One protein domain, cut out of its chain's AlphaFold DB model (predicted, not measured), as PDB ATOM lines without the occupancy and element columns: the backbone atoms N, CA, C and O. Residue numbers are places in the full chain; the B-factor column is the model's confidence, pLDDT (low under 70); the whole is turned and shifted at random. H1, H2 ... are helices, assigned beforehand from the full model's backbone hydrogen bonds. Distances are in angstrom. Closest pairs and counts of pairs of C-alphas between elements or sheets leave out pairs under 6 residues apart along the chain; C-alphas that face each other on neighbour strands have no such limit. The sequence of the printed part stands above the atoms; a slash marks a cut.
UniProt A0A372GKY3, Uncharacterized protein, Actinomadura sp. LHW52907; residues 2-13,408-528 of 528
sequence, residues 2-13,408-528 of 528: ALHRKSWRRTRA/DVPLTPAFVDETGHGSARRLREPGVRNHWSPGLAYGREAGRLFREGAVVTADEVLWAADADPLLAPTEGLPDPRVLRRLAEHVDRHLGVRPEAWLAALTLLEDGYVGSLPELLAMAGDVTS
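Overview. This is residues 2 to 13 and 408 to 528 of the 528 residues of an uncharacterized protein of Actinomadura sp. LHW52907 (UniProt A0A372GKY3). The longest helix, H5, runs along a two-ended helical body: H7 runs side by side with its later part and H6 makes a corner with it at that end while packing on H7, and H3 crosses its earlier part, with the short helices H1, H2 and H4 grouped at this second end, H2 packing on H3 and H1 on H2 and H4. From that second end a long unnamed loop, residues 413 to 436, reaches out and makes much of the length. The printed part has 133 residues with seven named helices, H1 to H7 in that order, and no named strand; the class is all helix, though helices hold 58 of the 133 residues. It is compact, with a radius of gyration of the C-alphas of 15.8 A, and spans 47 by 36 by 27 A.

Arrangement. Start at H5, residues 480 to 494. H7, residues 516 to 525, touches it at a shallow tilt of 18 degrees, the same way; look at His 493 and Gly 524, the closest C-alphas at 4.7 A. H6, residues 498 to 509, forms a helical hairpin with H7, opposite ways at a steep tilt of 43 degrees, with C-alphas 504 and 523 closest at 4.9 A. H5 and H6 only just touch, with 3 pairs of C-alphas within 8 A, and only at the corner; Leu 494 and Ala 500 are closest, their C-alphas 5.2 A apart. H3, residues 458 to 464, touches residues 481 to 486 of H5, about perpendicular at 74 degrees, C-alphas 458 and 482 being closest at 4.9 A. H3 also touches H7, about perpendicular at 89 degrees, with C-alphas 463 and 517 closest at 6.6 A. The packing is mostly crossed. H2, residues 446 to 449, touches H3, with C-alphas 446 and 464 closest at 4.9 A. H1, residues 438 to 442, touches H2 only at the corner, where C-alphas 439 and 447 are closest at 4.1 A. H1 also touches H4, residues 467 to 471, with C-alphas 442 and 469 closest at 5.1 A. H4 and H5 are near each other, and H3 and H6 are apart. Every O i to N i+4 pair is within hydrogen-bond range in H1, H3, H4, H5, H6 and H7; H2 is too short for one, and its one O i to N i+3 pair is within range.

Along the chain. Find C-alpha 480 at (156.921, 113.053, 77.832); from there H5 runs 20.0 A to C-alpha 494 at (138.633, 113.901, 85.917). H6 is 16.5 A long, H7 14.3 A and H3 10.1 A; H1, H2 and H4 are short. H7 ends at C-alpha 525, (130.317, 111.623, 81.766).

Size, cuts and confidence. The farthest C-alphas, those of Gly 431 and Ser 528, are 47.8 A apart. Residues 14 to 407 are not printed, and C-alphas 13 and 408 are 25.0 A apart across the cut. No link between named helices is long. The mean pLDDT of the printed part is 75.7, and it is under 70 in residues 2 to 11, 413 to 436, 452 to 453 and 527 to 528.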
ATOM      1  N   ALA A   2     137.684 114.651  61.026       28.98
ATOM      2  CA  ALA A   2     137.785 113.359  60.352       28.98
ATOM      3  C   ALA A   2     137.075 112.275  61.180       28.98
ATOM      4  O   ALA A   2     137.166 112.257  62.403       28.98
ATOM      5  N   LEU A   3     136.337 111.403  60.492       34.22
ATOM      6  CA  LEU A   3     135.542 110.316  61.061       34.22
ATOM      7  C   LEU A   3     136.410 109.322  61.850       34.22
ATOM      8  O   LEU A   3     137.197 108.579  61.262       34.22
ATOM      9  N   HIS A   4     136.183 109.241  63.165       41.06
ATOM     10  CA  HIS A   4     136.619 108.134  64.016       41.06
ATOM     11  C   HIS A   4     136.020 106.813  63.507       41.06
ATOM     12  O   HIS A   4     134.887 106.445  63.813       41.06
ATOM     13  N   ARG A   5     136.790 106.069  62.712       43.50
ATOM     14  CA  ARG A   5     136.553 104.648  62.438       43.50
ATOM     15  C   ARG A   5     137.847 103.882  62.673       43.50
ATOM     16  O   ARG A   5     138.681 103.837  61.775       43.50
ATOM     17  N   LYS A   6     137.971 103.262  63.854       44.16
ATOM     18  CA  LYS A   6     138.650 101.971  64.114       44.16
ATOM     19  C   LYS A   6     138.513 101.592  65.600       44.16
ATOM     20  O   LYS A   6     139.367 101.891  66.419       44.16
ATOM     21  N   SER A   7     137.423 100.898  65.926       54.53
ATOM     22  CA  SER A   7     137.283 100.117  67.162       54.53
ATOM     23  C   SER A   7     138.039  98.802  66.999       54.53
ATOM     24  O   SER A   7     137.537  97.938  66.288       54.53
ATOM     25  N   TRP A   8     139.214  98.638  67.625       46.88
ATOM     26  CA  TRP A   8     139.885  97.327  67.743       46.88
ATOM     27  C   TRP A   8     140.638  97.185  69.090       46.88
ATOM     28  O   TRP A   8     141.847  96.988  69.137       46.88
ATOM     29  N   ARG A   9     139.837  97.312  70.169       66.81
ATOM     30  CA  ARG A   9     139.996  97.000  71.617       66.81
ATOM     31  C   ARG A   9     141.354  97.210  72.307       66.81
ATOM     32  O   ARG A   9     142.260  96.418  72.072       66.81
ATOM     33  N   ARG A  10     141.370  98.066  73.350       60.84
ATOM     34  CA  ARG A  10     142.271  98.010  74.533       60.84
ATOM     35  C   ARG A  10     141.841  98.948  75.663       60.84
ATOM     36  O   ARG A  10     141.919 100.130  75.399       60.84
ATOM     37  N   THR A  11     141.546  98.419  76.865       61.31
ATOM     38  CA  THR A  11     142.239  98.711  78.159       61.31
ATOM     39  C   THR A  11     142.016  97.568  79.178       61.31
ATOM     40  O   THR A  11     141.494  97.749  80.270       61.31
ATOM     41  N   ARG A  12     142.457  96.340  78.872       73.19
ATOM     42  CA  ARG A  12     142.555  95.308  79.922       73.19
ATOM     43  C   ARG A  12     143.928  95.403  80.581       73.19
ATOM     44  O   ARG A  12     144.868  94.793  80.073       73.19
ATOM     45  N   ALA A  13     144.030  96.165  81.669       81.38
ATOM     46  CA  ALA A  13     145.236  96.198  82.491       81.38
ATOM     47  C   ALA A  13     145.517  94.796  83.054       81.38
ATOM     48  O   ALA A  13     144.615  94.132  83.571       81.38
ATOM     49  N   ASP A 408     146.940 118.680  69.727       90.19
ATOM     50  CA  ASP A 408     147.709 117.457  69.517       90.19
ATOM     51  C   ASP A 408     149.122 117.753  68.976       90.19
ATOM     52  O   ASP A 408     149.360 118.733  68.265       90.19
ATOM     53  N   VAL A 409     150.091 116.905  69.329       87.12
ATOM     54  CA  VAL A 409     151.519 117.186  69.135       87.12
ATOM     55  C   VAL A 409     152.215 116.074  68.354       87.12
ATOM     56  O   VAL A 409     152.142 114.907  68.748       87.12
ATOM     57  N   PRO A 410     152.972 116.407  67.290       88.81
ATOM     58  CA  PRO A 410     153.746 115.421  66.550       88.81
ATOM     59  C   PRO A 410     154.882 114.845  67.406       88.81
ATOM     60  O   PRO A 410     155.595 115.558  68.121       88.81
ATOM     61  N   LEU A 411     155.102 113.535  67.284       82.31
ATOM     62  CA  LEU A 411     156.129 112.793  68.021       82.31
ATOM     63  C   LEU A 411     157.446 112.633  67.250       82.31
ATOM     64  O   LEU A 411     158.381 112.016  67.760       82.31
ATOM     65  N   THR A 412     157.547 113.209  66.050       72.56
ATOM     66  CA  THR A 412     158.760 113.192  65.219       72.56
ATOM     67  C   THR A 412     159.413 114.583  65.193       72.56
ATOM     68  O   THR A 412     158.715 115.544  64.876       72.56
ATOM     69  N   PRO A 413     160.725 114.716  65.484       66.06
ATOM     70  CA  PRO A 413     161.633 113.665  65.953       66.06
ATOM     71  C   PRO A 413     161.250 113.155  67.353       66.06
ATOM     72  O   PRO A 413     160.573 113.849  68.119       66.06
ATOM     73  N   ALA A 414     161.670 111.925  67.674       63.62
ATOM     74  CA  ALA A 414     161.482 111.345  69.004       63.62
ATOM     75  C   ALA A 414     162.166 112.222  70.064       63.62
ATOM     76  O   ALA A 414     163.247 112.755  69.814       63.62
ATOM     77  N   PHE A 415     161.550 112.378  71.238       62.59
ATOM     78  CA  PHE A 415     162.102 113.220  72.292       62.59
ATOM     79  C   PHE A 415     163.266 112.491  72.980       62.59
ATOM     80  O   PHE A 415     163.091 111.422  73.578       62.59
ATOM     81  N   VAL A 416     164.474 113.047  72.851       51.56
ATOM     82  CA  VAL A 416     165.719 112.413  73.319       51.56
ATOM     83  C   VAL A 416     166.188 112.996  74.663       51.56
ATOM     84  O   VAL A 416     166.832 112.295  75.431       51.56
ATOM     85  N   ASP A 417     165.778 114.208  75.036       49.62
ATOM     86  CA  ASP A 417     166.303 114.890  76.227       49.62
ATOM     87  C   ASP A 417     165.340 114.890  77.421       49.62
ATOM     88  O   ASP A 417     164.712 115.896  77.745       49.62
ATOM     89  N   GLU A 418     165.278 113.797  78.183       42.88
ATOM     90  CA  GLU A 418     164.817 113.910  79.574       42.88
ATOM     91  C   GLU A 418     165.920 114.538  80.429       42.88
ATOM     92  O   GLU A 418     166.667 113.837  81.111       42.88
ATOM     93  N   THR A 419     166.032 115.867  80.429       39.44
ATOM     94  CA  THR A 419     166.808 116.546  81.470       39.44
ATOM     95  C   THR A 419     165.964 117.642  82.116       39.44
ATOM     96  O   THR A 419     165.873 118.786  81.679       39.44
ATOM     97  N   GLY A 420     165.317 117.289  83.231       38.25
ATOM     98  CA  GLY A 420     165.086 118.297  84.256       38.25
ATOM     99  C   GLY A 420     166.450 118.884  84.610       38.25
ATOM    100  O   GLY A 420     167.363 118.120  84.906       38.25
ATOM    101  N   HIS A 421     166.606 120.204  84.499       32.31
ATOM    102  CA  HIS A 421     167.895 120.872  84.660       32.31
ATOM    103  C   HIS A 421     168.652 120.407  85.908       32.31
ATOM    104  O   HIS A 421     168.258 120.648  87.048       32.31
ATOM    105  N   GLY A 422     169.741 119.698  85.641       36.06
ATOM    106  CA  GLY A 422     170.746 119.225  86.568       36.06
ATOM    107  C   GLY A 422     171.926 118.781  85.715       36.06
ATOM    108  O   GLY A 422     171.749 118.039  84.751       36.06
ATOM    109  N   SER A 423     173.129 119.237  86.048       30.42
ATOM    110  CA  SER A 423     174.371 119.008  85.292       30.42
ATOM    111  C   SER A 423     174.788 117.531  85.150       30.42
ATOM    112  O   SER A 423     175.800 117.245  84.518       30.42
ATOM    113  N   ALA A 424     174.022 116.587  85.709       32.22
ATOM    114  CA  ALA A 424     174.412 115.187  85.871       32.22
ATOM    115  C   ALA A 424     173.347 114.148  85.467       32.22
ATOM    116  O   ALA A 424     173.380 113.022  85.964       32.22
ATOM    117  N   ARG A 425     172.398 114.461  84.576       36.94
ATOM    118  CA  ARG A 425     171.526 113.426  83.987       36.94
ATOM    119  C   ARG A 425     171.300 113.675  82.503       36.94
ATOM    120  O   ARG A 425     170.324 114.305  82.147       36.94
ATOM    121  N   ARG A 426     172.188 113.153  81.649       35.81
ATOM    122  CA  ARG A 426     171.867 112.829  80.251       35.81
ATOM    123  C   ARG A 426     171.361 111.393  80.249       35.81
ATOM    124  O   ARG A 426     172.151 110.492  80.511       35.81
ATOM    125  N   LEU A 427     170.066 111.172  80.040       40.44
ATOM    126  CA  LEU A 427     169.537 109.804  79.975       40.44
ATOM    127  C   LEU A 427     169.499 109.229  78.559       40.44
ATOM    128  O   LEU A 427     169.292 108.026  78.433       40.44
ATOM    129  N   ARG A 428     169.716 110.019  77.497       48.81
ATOM    130  CA  ARG A 428     169.777 109.482  76.129       48.81
ATOM    131  C   ARG A 428     170.744 110.304  75.277       48.81
ATOM    132  O   ARG A 428     170.669 111.527  75.252       48.81
ATOM    133  N   GLU A 429     171.673 109.632  74.603       33.56
ATOM    134  CA  GLU A 429     172.572 110.266  73.634       33.56
ATOM    135  C   GLU A 429     171.890 110.347  72.258       33.56
ATOM    136  O   GLU A 429     171.413 109.323  71.748       33.56
ATOM    137  N   PRO A 430     171.845 111.529  71.619       35.66
ATOM    138  CA  PRO A 430     171.402 111.652  70.237       35.66
ATOM    139  C   PRO A 430     172.280 110.799  69.308       35.66
ATOM    140  O   PRO A 430     173.500 110.926  69.314       35.66
ATOM    141  N   GLY A 431     171.663 109.941  68.488       38.47
ATOM    142  CA  GLY A 431     172.359 109.148  67.461       38.47
ATOM    143  C   GLY A 431     172.505 107.648  67.748       38.47
ATOM    144  O   GLY A 431     172.852 106.900  66.835       38.47
ATOM    145  N   VAL A 432     172.165 107.165  68.950       43.16
ATOM    146  CA  VAL A 432     172.164 105.723  69.269       43.16
ATOM    147  C   VAL A 432     170.736 105.170  69.212       43.16
ATOM    148  O   VAL A 432     169.926 105.352  70.118       43.16
ATOM    149  N   ARG A 433     170.417 104.474  68.116       41.78
ATOM    150  CA  ARG A 433     169.056 104.092  67.677       41.78
ATOM    151  C   ARG A 433     168.285 103.111  68.593       41.78
ATOM    152  O   ARG A 433     167.144 102.801  68.279       41.78
ATOM    153  N   ASN A 434     168.858 102.645  69.712       42.88
ATOM    154  CA  ASN A 434     168.345 101.497  70.486       42.88
ATOM    155  C   ASN A 434     167.913 101.777  71.947       42.88
ATOM    156  O   ASN A 434     167.674 100.825  72.683       42.88
ATOM    157  N   HIS A 435     167.763 103.032  72.392       57.03
ATOM    158  CA  HIS A 435     167.358 103.325  73.787       57.03
ATOM    159  C   HIS A 435     165.859 103.603  74.002       57.03
ATOM    160  O   HIS A 435     165.422 103.758  75.140       57.03
ATOM    161  N   TRP A 436     165.056 103.651  72.937       69.12
ATOM    162  CA  TRP A 436     163.615 103.887  73.032       69.12
ATOM    163  C   TRP A 436     162.865 103.065  71.982       69.12
ATOM    164  O   TRP A 436     163.108 103.201  70.785       69.12
ATOM    165  N   SER A 437     161.965 102.190  72.438       77.31
ATOM    166  CA  SER A 437     161.119 101.356  71.583       77.31
ATOM    167  C   SER A 437     159.654 101.714  71.827       77.31
ATOM    168  O   SER A 437     159.145 101.427  72.914       77.31
ATOM    169  N   PRO A 438     158.943 102.276  70.830       81.38
ATOM    170  CA  PRO A 438     157.507 102.532  70.929       81.38
ATOM    171  C   PRO A 438     156.697 101.291  71.317       81.38
ATOM    172  O   PRO A 438     155.727 101.384  72.059       81.38
ATOM    173  N   GLY A 439     157.128 100.110  70.858       86.69
ATOM    174  CA  GLY A 439     156.493  98.841  71.207       86.69
ATOM    175  C   GLY A 439     156.626  98.477  72.688       86.69
ATOM    176  O   GLY A 439     155.712  97.871  73.236       86.69
ATOM    177  N   LEU A 440     157.733  98.861  73.332       84.62
ATOM    178  CA  LEU A 440     157.946  98.660  74.770       84.62
ATOM    179  C   LEU A 440     157.296  99.764  75.612       84.62
ATOM    180  O   LEU A 440     156.844  99.489  76.714       84.62
ATOM    181  N   ALA A 441     157.243 100.997  75.098       84.50
ATOM    182  CA  ALA A 441     156.672 102.147  75.802       84.50
ATOM    183  C   ALA A 441     155.134 102.184  75.764       84.50
ATOM    184  O   ALA A 441     154.508 102.669  76.698       84.50
ATOM    185  N   TYR A 442     154.521 101.680  74.689       86.75
ATOM    186  CA  TYR A 442     153.076 101.816  74.445       86.75
ATOM    187  C   TYR A 442     152.393 100.509  74.034       86.75
ATOM    188  O   TYR A 442     151.177 100.464  73.852       86.75
ATOM    189  N   GLY A 443     153.160  99.433  73.858       88.12
ATOM    190  CA  GLY A 443     152.652  98.159  73.374       88.12
ATOM    191  C   GLY A 443     152.670  98.019  71.850       88.12
ATOM    192  O   GLY A 443     153.028  98.919  71.086       88.12
ATOM    193  N   ARG A 444     152.299  96.820  71.391       87.56
ATOM    194  CA  ARG A 444     152.510  96.377  70.001       87.56
ATOM    195  C   ARG A 444     151.802  97.253  68.965       87.56
ATOM    196  O   ARG A 444     152.382  97.471  67.902       87.56
ATOM    197  N   GLU A 445     150.576  97.688  69.250       85.94
ATOM    198  CA  GLU A 445     149.741  98.410  68.284       85.94
ATOM    199  C   GLU A 445     150.213  99.850  68.092       85.94
ATOM    200  O   GLU A 445     150.570 100.222  66.980       85.94
ATOM    201  N   ALA A 446     150.369 100.613  69.176       87.25
ATOM    202  CA  ALA A 446     151.000 101.929  69.118       87.25
ATOM    203  C   ALA A 446     152.409 101.869  68.493       87.25
ATOM    204  O   ALA A 446     152.781 102.732  67.704       87.25
ATOM    205  N   GLY A 447     153.177 100.799  68.738       86.44
ATOM    206  CA  GLY A 447     154.469 100.590  68.081       86.44
ATOM    207  C   GLY A 447     154.414 100.320  66.566       86.44
ATOM    208  O   GLY A 447     155.448 100.401  65.901       86.44
ATOM    209  N   ARG A 448     153.254  99.984  65.984       87.44
ATOM    210  CA  ARG A 448     153.074  99.906  64.520       87.44
ATOM    211  C   ARG A 448     152.993 101.287  63.885       87.44
ATOM    212  O   ARG A 448     153.631 101.461  62.854       87.44
ATOM    213  N   LEU A 449     152.350 102.254  64.545       86.12
ATOM    214  CA  LEU A 449     152.195 103.624  64.034       86.12
ATOM    215  C   LEU A 449     153.545 104.237  63.628       86.12
ATOM    216  O   LEU A 449     153.692 104.797  62.548       86.12
ATOM    217  N   PHE A 450     154.585 104.028  64.440       81.31
ATOM    218  CA  PHE A 450     155.934 104.553  64.187       81.31
ATOM    219  C   PHE A 450     156.704 103.864  63.046       81.31
ATOM    220  O   PHE A 450     157.786 104.320  62.680       81.31
ATOM    221  N   ARG A 451     156.202 102.750  62.494       77.25
ATOM    222  CA  ARG A 451     156.844 102.019  61.386       77.25
ATOM    223  C   ARG A 451     156.339 102.444  60.010       77.25
ATOM    224  O   ARG A 451     156.993 102.133  59.021       77.25
ATOM    225  N   GLU A 452     155.211 103.142  59.941       68.31
ATOM    226  CA  GLU A 452     154.475 103.389  58.694       68.31
ATOM    227  C   GLU A 452     154.944 104.640  57.924       68.31
ATOM    228  O   GLU A 452     154.382 104.973  56.887       68.31
ATOM    229  N   GLY A 453     155.998 105.328  58.383       59.72
ATOM    230  CA  GLY A 453     156.589 106.482  57.683       59.72
ATOM    231  C   GLY A 453     155.740 107.762  57.704       59.72
ATOM    232  O   GLY A 453     156.150 108.765  57.124       59.72
ATOM    233  N   ALA A 454     154.587 107.743  58.377       70.44
ATOM    234  CA  ALA A 454     153.728 108.899  58.612       70.44
ATOM    235  C   ALA A 454     154.168 109.696  59.856       70.44
ATOM    236  O   ALA A 454     154.819 109.164  60.759       70.44
ATOM    237  N   VAL A 455     153.800 110.981  59.915       82.31
ATOM    238  CA  VAL A 455     153.947 111.794  61.132       82.31
ATOM    239  C   VAL A 455     152.949 111.279  62.166       82.31
ATOM    240  O   VAL A 455     151.754 111.485  62.009       82.31
ATOM    241  N   VAL A 456     153.454 110.608  63.199       87.62
ATOM    242  CA  VAL A 456     152.649 110.084  64.312       87.62
ATOM    243  C   VAL A 456     152.474 111.156  65.383       87.62
ATOM    244  O   VAL A 456     153.449 111.815  65.765       87.62
ATOM    245  N   THR A 457     151.259 111.297  65.893       91.38
ATOM    246  CA  THR A 457     150.887 112.269  66.930       91.38
ATOM    247  C   THR A 457     150.729 111.650  68.322       91.38
ATOM    248  O   THR A 457     150.698 110.425  68.486       91.38
ATOM    249  N   ALA A 458     150.682 112.496  69.354       91.12
ATOM    250  CA  ALA A 458     150.501 112.069  70.735       91.12
ATOM    251  C   ALA A 458     149.122 111.436  70.950       91.12
ATOM    252  O   ALA A 458     149.053 110.381  71.585       91.12
ATOM    253  N   ASP A 459     148.059 112.016  70.383       92.31
ATOM    254  CA  ASP A 459     146.717 111.442  70.480       92.31
ATOM    255  C   ASP A 459     146.653 110.082  69.793       92.31
ATOM    256  O   ASP A 459     146.273 109.105  70.439       92.31
ATOM    257  N   GLU A 460     147.092 109.952  68.540       91.38
ATOM    258  CA  GLU A 460     147.071 108.656  67.837       91.38
ATOM    259  C   GLU A 460     147.748 107.539  68.644       91.38
ATOM    260  O   GLU A 460     147.251 106.411  68.701       91.38
ATOM    261  N   VAL A 461     148.854 107.860  69.323       91.12
ATOM    262  CA  VAL A 461     149.544 106.922  70.212       91.12
ATOM    263  C   VAL A 461     148.735 106.614  71.465       91.12
ATOM    264  O   VAL A 461     148.624 105.438  71.807       91.12
ATOM    265  N   LEU A 462     148.158 107.612  72.141       91.88
ATOM    266  CA  LEU A 462     147.323 107.395  73.330       91.88
ATOM    267  C   LEU A 462     146.106 106.521  73.032       91.88
ATOM    268  O   LEU A 462     145.786 105.628  73.815       91.88
ATOM    269  N   TRP A 463     145.463 106.740  71.888       91.19
ATOM    270  CA  TRP A 463     144.309 105.961  71.444       91.19
ATOM    271  C   TRP A 463     144.669 104.500  71.117       91.19
ATOM    272  O   TRP A 463     143.818 103.620  71.237       91.19
ATOM    273  N   ALA A 464     145.925 104.215  70.749       89.75
ATOM    274  CA  ALA A 464     146.417 102.870  70.425       89.75
ATOM    275  C   ALA A 464     147.206 102.177  71.563       89.75
ATOM    276  O   ALA A 464     147.553 100.988  71.453       89.75
ATOM    277  N   ALA A 465     147.533 102.904  72.633       90.06
ATOM    278  CA  ALA A 465     148.396 102.426  73.707       90.06
ATOM    279  C   ALA A 465     147.730 101.329  74.554       90.06
ATOM    280  O   ALA A 465     146.531 101.342  74.822       90.06
ATOM    281  N   ASP A 466     148.536 100.366  75.001       88.88
ATOM    282  CA  ASP A 466     148.175  99.496  76.121       88.88
ATOM    283  C   ASP A 466     148.308 100.277  77.445       88.88
ATOM    284  O   ASP A 466     149.246 101.062  77.611       88.88
ATOM    285  N   ALA A 467     147.420 100.023  78.413       87.88
ATOM    286  CA  ALA A 467     147.498 100.682  79.717       87.88
ATOM    287  C   ALA A 467     148.739 100.278  80.520       87.88
ATOM    288  O   ALA A 467     149.383 101.161  81.075       87.88
ATOM    289  N   ASP A 468     149.122  98.993  80.556       87.56
ATOM    290  CA  ASP A 468     150.286  98.567  81.346       87.56
ATOM    291  C   ASP A 468     151.594  99.238  80.893       87.56
ATOM    292  O   ASP A 468     152.280  99.794  81.738       87.56
ATOM    293  N   PRO A 469     151.973  99.278  79.603       86.25
ATOM    294  CA  PRO A 469     153.197  99.965  79.191       86.25
ATOM    295  C   PRO A 469     153.172 101.481  79.436       86.25
ATOM    296  O   PRO A 469     154.206 102.050  79.775       86.25
ATOM    297  N   LEU A 470     152.008 102.132  79.301       87.19
ATOM    298  CA  LEU A 470     151.895 103.587  79.440       87.19
ATOM    299  C   LEU A 470     151.798 104.040  80.905       87.19
ATOM    300  O   LEU A 470     152.513 104.952  81.321       87.19
ATOM    301  N   LEU A 471     150.906 103.420  81.680       86.88
ATOM    302  CA  LEU A 471     150.663 103.743  83.086       86.88
ATOM    303  C   LEU A 471     151.580 102.966  84.024       86.88
ATOM    304  O   LEU A 471     151.798 103.439  85.129       86.88
ATOM    305  N   ALA A 472     152.102 101.806  83.613       83.50
ATOM    306  CA  ALA A 472     152.937 100.906  84.410       83.50
ATOM    307  C   ALA A 472     154.274 100.478  83.747       83.50
ATOM    308  O   ALA A 472     154.608  99.289  83.789       83.50
ATOM    309  N   PRO A 473     155.078 101.401  83.176       79.00
ATOM    310  CA  PRO A 473     156.243 101.047  82.361       79.00
ATOM    311  C   PRO A 473     157.296 100.231  83.128       79.00
ATOM    312  O   PRO A 473     157.746 100.628  84.204       79.00
ATOM    313  N   THR A 474     157.733  99.107  82.545       73.56
ATOM    314  CA  THR A 474     158.809  98.246  83.083       73.56
ATOM    315  C   THR A 474     160.017  98.103  82.159       73.56
ATOM    316  O   THR A 474     161.113  97.836  82.640       73.56
ATOM    317  N   GLU A 475     159.832  98.263  80.846       73.19
ATOM    318  CA  GLU A 475     160.869  97.985  79.834       73.19
ATOM    319  C   GLU A 475     161.149  99.182  78.913       73.19
ATOM    320  O   GLU A 475     162.279  99.370  78.469       73.19
ATOM    321  N   GLY A 476     160.140 100.016  78.640       72.94
ATOM    322  CA  GLY A 476     160.266 101.230  77.836       72.94
ATOM    323  C   GLY A 476     159.590 102.413  78.517       72.94
ATOM    324  O   GLY A 476     158.508 102.271  79.076       72.94
ATOM    325  N   LEU A 477     160.230 103.583  78.473       77.25
ATOM    326  CA  LEU A 477     159.672 104.814  79.033       77.25
ATOM    327  C   LEU A 477     158.861 105.578  77.968       77.25
ATOM    328  O   LEU A 477     159.395 105.816  76.874       77.25
ATOM    329  N   PRO A 478     157.618 105.992  78.276       81.50
ATOM    330  CA  PRO A 478     156.823 106.875  77.424       81.50
ATOM    331  C   PRO A 478     157.549 108.176  77.062       81.50
ATOM    332  O   PRO A 478     158.361 108.695  77.824       81.50
ATOM    333  N   ASP A 479     157.238 108.718  75.888       83.19
ATOM    334  CA  ASP A 479     157.620 110.070  75.486       83.19
ATOM    335  C   ASP A 479     156.872 111.075  76.382       83.19
ATOM    336  O   ASP A 479     155.646 110.971  76.530       83.19
ATOM    337  N   PRO A 480     157.560 112.063  76.973       81.25
ATOM    338  CA  PRO A 480     156.921 113.053  77.832       81.25
ATOM    339  C   PRO A 480     155.773 113.819  77.164       81.25
ATOM    340  O   PRO A 480     154.842 114.228  77.856       81.25
ATOM    341  N   ARG A 481     155.785 113.989  75.832       85.88
ATOM    342  CA  ARG A 481     154.684 114.630  75.089       85.88
ATOM    343  C   ARG A 481     153.396 113.811  75.160       85.88
ATOM    344  O   ARG A 481     152.326 114.391  75.304       85.88
ATOM    345  N   VAL A 482     153.505 112.481  75.130       89.31
ATOM    346  CA  VAL A 482     152.367 111.559  75.284       89.31
ATOM    347  C   VAL A 482     151.822 111.615  76.713       89.31
ATOM    348  O   VAL A 482     150.613 111.695  76.907       89.31
ATOM    349  N   LEU A 483     152.697 111.654  77.723       88.38
ATOM    350  CA  LEU A 483     152.277 111.799  79.125       88.38
ATOM    351  C   LEU A 483     151.631 113.159  79.412       88.38
ATOM    352  O   LEU A 483     150.664 113.228  80.167       88.38
ATOM    353  N   ARG A 484     152.136 114.237  78.802       88.56
ATOM    354  CA  ARG A 484     151.495 115.556  78.854       88.56
ATOM    355  C   ARG A 484     150.106 115.507  78.230       88.56
ATOM    356  O   ARG A 484     149.160 115.985  78.841       88.56
ATOM    357  N   ARG A 485     149.970 114.885  77.058       91.62
ATOM    358  CA  ARG A 485     148.670 114.780  76.395       91.62
ATOM    359  C   ARG A 485     147.670 113.945  77.203       91.62
ATOM    360  O   ARG A 485     146.511 114.322  77.344       91.62
ATOM    361  N   LEU A 486     148.132 112.875  77.851       92.44
ATOM    362  CA  LEU A 486     147.326 112.134  78.822       92.44
ATOM    363  C   LEU A 486     146.898 113.024  80.001       92.44
ATOM    364  O   LEU A 486     145.745 112.965  80.417       92.44
ATOM    365  N   ALA A 487     147.788 113.876  80.518       92.06
ATOM    366  CA  ALA A 487     147.457 114.819  81.587       92.06
ATOM    367  C   ALA A 487     146.369 115.829  81.182       92.06
ATOM    368  O   ALA A 487     145.546 116.185  82.021       92.06
ATOM    369  N   GLU A 488     146.332 116.265  79.920       92.44
ATOM    370  CA  GLU A 488     145.268 117.126  79.380       92.44
ATOM    371  C   GLU A 488     143.919 116.388  79.339       92.44
ATOM    372  O   GLU A 488     142.904 116.943  79.759       92.44
ATOM    373  N   HIS A 489     143.897 115.111  78.941       93.38
ATOM    374  CA  HIS A 489     142.689 114.281  79.048       93.38
ATOM    375  C   HIS A 489     142.239 114.094  80.501       93.38
ATOM    376  O   HIS A 489     141.052 114.211  80.801       93.38
ATOM    377  N   VAL A 490     143.174 113.840  81.419       93.25
ATOM    378  CA  VAL A 490     142.854 113.737  82.848       93.25
ATOM    379  C   VAL A 490     142.310 115.067  83.384       93.25
ATOM    380  O   VAL A 490     141.333 115.040  84.128       93.25
ATOM    381  N   ASP A 491     142.857 116.226  82.984       91.81
ATOM    382  CA  ASP A 491     142.283 117.537  83.347       91.81
ATOM    383  C   ASP A 491     140.836 117.655  82.914       91.81
ATOM    384  O   ASP A 491     139.950 117.923  83.723       91.81
ATOM    385  N   ARG A 492     140.616 117.412  81.623       91.94
ATOM    386  CA  ARG A 492     139.336 117.623  80.969       91.94
ATOM    387  C   ARG A 492     138.247 116.735  81.555       91.94
ATOM    388  O   ARG A 492     137.112 117.187  81.689       91.94
ATOM    389  N   HIS A 493     138.572 115.490  81.900       94.00
ATOM    390  CA  HIS A 493     137.563 114.488  82.250       94.00
ATOM    391  C   HIS A 493     137.499 114.126  83.736       94.00
ATOM    392  O   HIS A 493     136.421 113.778  84.203       94.00
ATOM    393  N   LEU A 494     138.594 114.254  84.489       92.62
ATOM    394  CA  LEU A 494     138.633 113.901  85.917       92.62
ATOM    395  C   LEU A 494     138.902 115.101  86.831       92.62
ATOM    396  O   LEU A 494     138.587 115.054  88.017       92.62
ATOM    397  N   GLY A 495     139.483 116.176  86.292       88.38
ATOM    398  CA  GLY A 495     139.927 117.328  87.071       88.38
ATOM    399  C   GLY A 495     138.856 117.868  88.020       88.38
ATOM    400  O   GLY A 495     137.722 118.119  87.604       88.38
ATOM    401  N   VAL A 496     139.241 118.047  89.287       85.25
ATOM    402  CA  VAL A 496     138.448 118.634  90.385       85.25
ATOM    403  C   VAL A 496     137.175 117.831  90.723       85.25
ATOM    404  O   VAL A 496     136.335 118.294  91.486       85.25
ATOM    405  N   ARG A 497     137.035 116.602  90.209       89.19
ATOM    406  CA  ARG A 497     135.863 115.732  90.409       89.19
ATOM    407  C   ARG A 497     136.277 114.398  91.037       89.19
ATOM    408  O   ARG A 497     136.612 113.462  90.306       89.19
ATOM    409  N   PRO A 498     136.293 114.284  92.377       87.56
ATOM    410  CA  PRO A 498     136.648 113.042  93.067       87.56
ATOM    411  C   PRO A 498     135.818 111.833  92.610       87.56
ATOM    412  O   PRO A 498     136.347 110.731  92.490       87.56
ATOM    413  N   GLU A 499     134.543 112.034  92.284       89.38
ATOM    414  CA  GLU A 499     133.636 110.994  91.801       89.38
ATOM    415  C   GLU A 499     134.074 110.466  90.431       89.38
ATOM    416  O   GLU A 499     134.107 109.254  90.224       89.38
ATOM    417  N   ALA A 500     134.468 111.358  89.514       93.12
ATOM    418  CA  ALA A 500     134.981 110.984  88.196       93.12
ATOM    419  C   ALA A 500     136.274 110.173  88.331       93.12
ATOM    420  O   ALA A 500     136.458 109.154  87.666       93.12
ATOM    421  N   TRP A 501     137.161 110.586  89.239       92.56
ATOM    422  CA  TRP A 501     138.353 109.818  89.580       92.56
ATOM    423  C   TRP A 501     137.996 108.417  90.079       92.56
ATOM    424  O   TRP A 501     138.528 107.445  89.549       92.56
ATOM    425  N   LEU A 502     137.077 108.284  91.040       90.31
ATOM    426  CA  LEU A 502     136.636 106.976  91.535       90.31
ATOM    427  C   LEU A 502     136.050 106.113  90.413       90.31
ATOM    428  O   LEU A 502     136.444 104.956  90.283       90.31
ATOM    429  N   ALA A 503     135.198 106.683  89.557       92.62
ATOM    430  CA  ALA A 503     134.644 105.990  88.397       92.62
ATOM    431  C   ALA A 503     135.742 105.501  87.438       92.62
ATOM    432  O   ALA A 503     135.702 104.354  86.995       92.62
ATOM    433  N   ALA A 504     136.765 106.317  87.160       93.38
ATOM    434  CA  ALA A 504     137.890 105.922  86.315       93.38
ATOM    435  C   ALA A 504     138.697 104.768  86.928       93.38
ATOM    436  O   ALA A 504     139.069 103.832  86.218       93.38
ATOM    437  N   LEU A 505     138.950 104.807  88.241       90.25
ATOM    438  CA  LEU A 505     139.648 103.724  88.936       90.25
ATOM    439  C   LEU A 505     138.815 102.434  88.920       90.25
ATOM    440  O   LEU A 505     139.365 101.376  88.632       90.25
ATOM    441  N   THR A 506     137.501 102.515  89.146       89.75
ATOM    442  CA  THR A 506     136.592 101.360  89.066       89.75
ATOM    443  C   THR A 506     136.556 100.763  87.660       89.75
ATOM    444  O   THR A 506     136.748  99.562  87.509       89.75
ATOM    445  N   LEU A 507     136.410 101.582  86.615       90.62
ATOM    446  CA  LEU A 507     136.430 101.107  85.226       90.62
ATOM    447  C   LEU A 507     137.760 100.420  84.872       90.62
ATOM    448  O   LEU A 507     137.774  99.409  84.167       90.62
ATOM    449  N   LEU A 508     138.882 100.941  85.374       88.81
ATOM    450  CA  LEU A 508     140.196 100.326  85.189       88.81
ATOM    451  C   LEU A 508     140.304  98.972  85.913       88.81
ATOM    452  O   LEU A 508     140.858  98.025  85.353       88.81
ATOM    453  N   GLU A 509     139.761  98.871  87.127       85.56
ATOM    454  CA  GLU A 509     139.716  97.640  87.929       85.56
ATOM    455  C   GLU A 509     138.822  96.562  87.311       85.56
ATOM    456  O   GLU A 509     139.214  95.396  87.247       85.56
ATOM    457  N   ASP A 510     137.669  96.959  86.777       87.25
ATOM    458  CA  ASP A 510     136.725  96.066  86.101       87.25
ATOM    459  C   ASP A 510     137.244  95.594  84.728       87.25
ATOM    460  O   ASP A 510     136.639  94.743  84.068       87.25
ATOM    461  N   GLY A 511     138.400  96.108  84.292       80.12
ATOM    462  CA  GLY A 511     139.065  95.708  83.057       80.12
ATOM    463  C   GLY A 511     138.383  96.256  81.805       80.12
ATOM    464  O   GLY A 511     138.273  95.530  80.811       80.12
ATOM    465  N   TYR A 512     137.923  97.513  81.864       84.06
ATOM    466  CA  TYR A 512     137.243  98.226  80.781       84.06
ATOM    467  C   TYR A 512     137.860  97.984  79.394       84.06
ATOM    468  O   TYR A 512     139.065  98.065  79.170       84.06
ATOM    469  N   VAL A 513     137.017  97.714  78.399       80.00
ATOM    470  CA  VAL A 513     137.474  97.356  77.052       80.00
ATOM    471  C   VAL A 513     137.274  98.528  76.090       80.00
ATOM    472  O   VAL A 513     136.301  98.572  75.346       80.00
ATOM    473  N   GLY A 514     138.242  99.439  76.063       83.94
ATOM    474  CA  GLY A 514     138.287 100.630  75.200       83.94
ATOM    475  C   GLY A 514     139.470 101.506  75.608       83.94
ATOM    476  O   GLY A 514     140.021 101.267  76.677       83.94
ATOM    477  N   SER A 515     139.895 102.453  74.778       88.88
ATOM    478  CA  SER A 515     141.144 103.213  74.966       88.88
ATOM    479  C   SER A 515     141.189 103.999  76.285       88.88
ATOM    480  O   SER A 515     140.154 104.288  76.887       88.88
ATOM    481  N   LEU A 516     142.388 104.385  76.735       89.88
ATOM    482  CA  LEU A 516     142.534 105.219  77.935       89.88
ATOM    483  C   LEU A 516     141.763 106.551  77.832       89.88
ATOM    484  O   LEU A 516     141.041 106.862  78.777       89.88
ATOM    485  N   PRO A 517     141.821 107.309  76.717       92.31
ATOM    486  CA  PRO A 517     140.958 108.477  76.532       92.31
ATOM    487  C   PRO A 517     139.454 108.176  76.655       92.31
ATOM    488  O   PRO A 517     138.743 108.952  77.290       92.31
ATOM    489  N   GLU A 518     138.966 107.051  76.113       92.12
ATOM    490  CA  GLU A 518     137.553 106.640  76.245       92.12
ATOM    491  C   GLU A 518     137.174 106.319  77.689       92.12
ATOM    492  O   GLU A 518     136.098 106.712  78.134       92.12
ATOM    493  N   LEU A 519     138.049 105.630  78.427       92.56
ATOM    494  CA  LEU A 519     137.844 105.336  79.847       92.56
ATOM    495  C   LEU A 519     137.710 106.632  80.652       92.56
ATOM    496  O   LEU A 519     136.787 106.763  81.455       92.56
ATOM    497  N   LEU A 520     138.608 107.596  80.418       94.31
ATOM    498  CA  LEU A 520     138.589 108.890  81.099       94.31
ATOM    499  C   LEU A 520     137.319 109.676  80.766       94.31
ATOM    500  O   LEU A 520     136.665 110.171  81.679       94.31
ATOM    501  N   ALA A 521     136.948 109.756  79.486       93.88
ATOM    502  CA  ALA A 521     135.723 110.421  79.053       93.88
ATOM    503  C   ALA A 521     134.476 109.790  79.691       93.88
ATOM    504  O   ALA A 521     133.685 110.498  80.302       93.88
ATOM    505  N   MET A 522     134.358 108.460  79.649       92.50
ATOM    506  CA  MET A 522     133.238 107.736  80.254       92.50
ATOM    507  C   MET A 522     133.138 107.980  81.763       92.50
ATOM    508  O   MET A 522     132.047 108.208  82.276       92.50
ATOM    509  N   ALA A 523     134.263 107.964  82.479       92.38
ATOM    510  CA  ALA A 523     134.286 108.269  83.906       92.38
ATOM    511  C   ALA A 523     133.811 109.702  84.211       92.38
ATOM    512  O   ALA A 523     133.074 109.923  85.175       92.38
ATOM    513  N   GLY A 524     134.206 110.663  83.372       91.06
ATOM    514  CA  GLY A 524     133.760 112.052  83.465       91.06
ATOM    515  C   GLY A 524     132.268 112.238  83.177       91.06
ATOM    516  O   GLY A 524     131.629 113.015  83.876       91.06
ATOM    517  N   ASP A 525     131.719 111.511  82.200       89.56
ATOM    518  CA  ASP A 525     130.317 111.623  81.766       89.56
ATOM    519  C   ASP A 525     129.333 110.955  82.743       89.56
ATOM    520  O   ASP A 525     128.204 111.406  82.915       89.56
ATOM    521  N   VAL A 526     129.740 109.868  83.408       79.50
ATOM    522  CA  VAL A 526     128.886 109.141  84.374       79.50
ATOM    523  C   VAL A 526     128.668 109.938  85.670       79.50
ATOM    524  O   VAL A 526     127.778 109.616  86.457       79.50
ATOM    525  N   THR A 527     129.471 110.975  85.902       66.44
ATOM    526  CA  THR A 527     129.499 111.749  87.154       66.44
ATOM    527  C   THR A 527     129.116 113.220  86.982       66.44
ATOM    528  O   THR A 527     129.122 113.962  87.964       66.44
ATOM    529  N   SER A 528     128.788 113.638  85.754       55.81
ATOM    530  CA  SER A 528     128.401 115.008  85.384       55.81
ATOM    531  C   SER A 528     126.904 115.282  85.434       55.81
ATOM    532  O   SER A 528     126.128 114.361  85.093       55.81
TER     533      SER A 528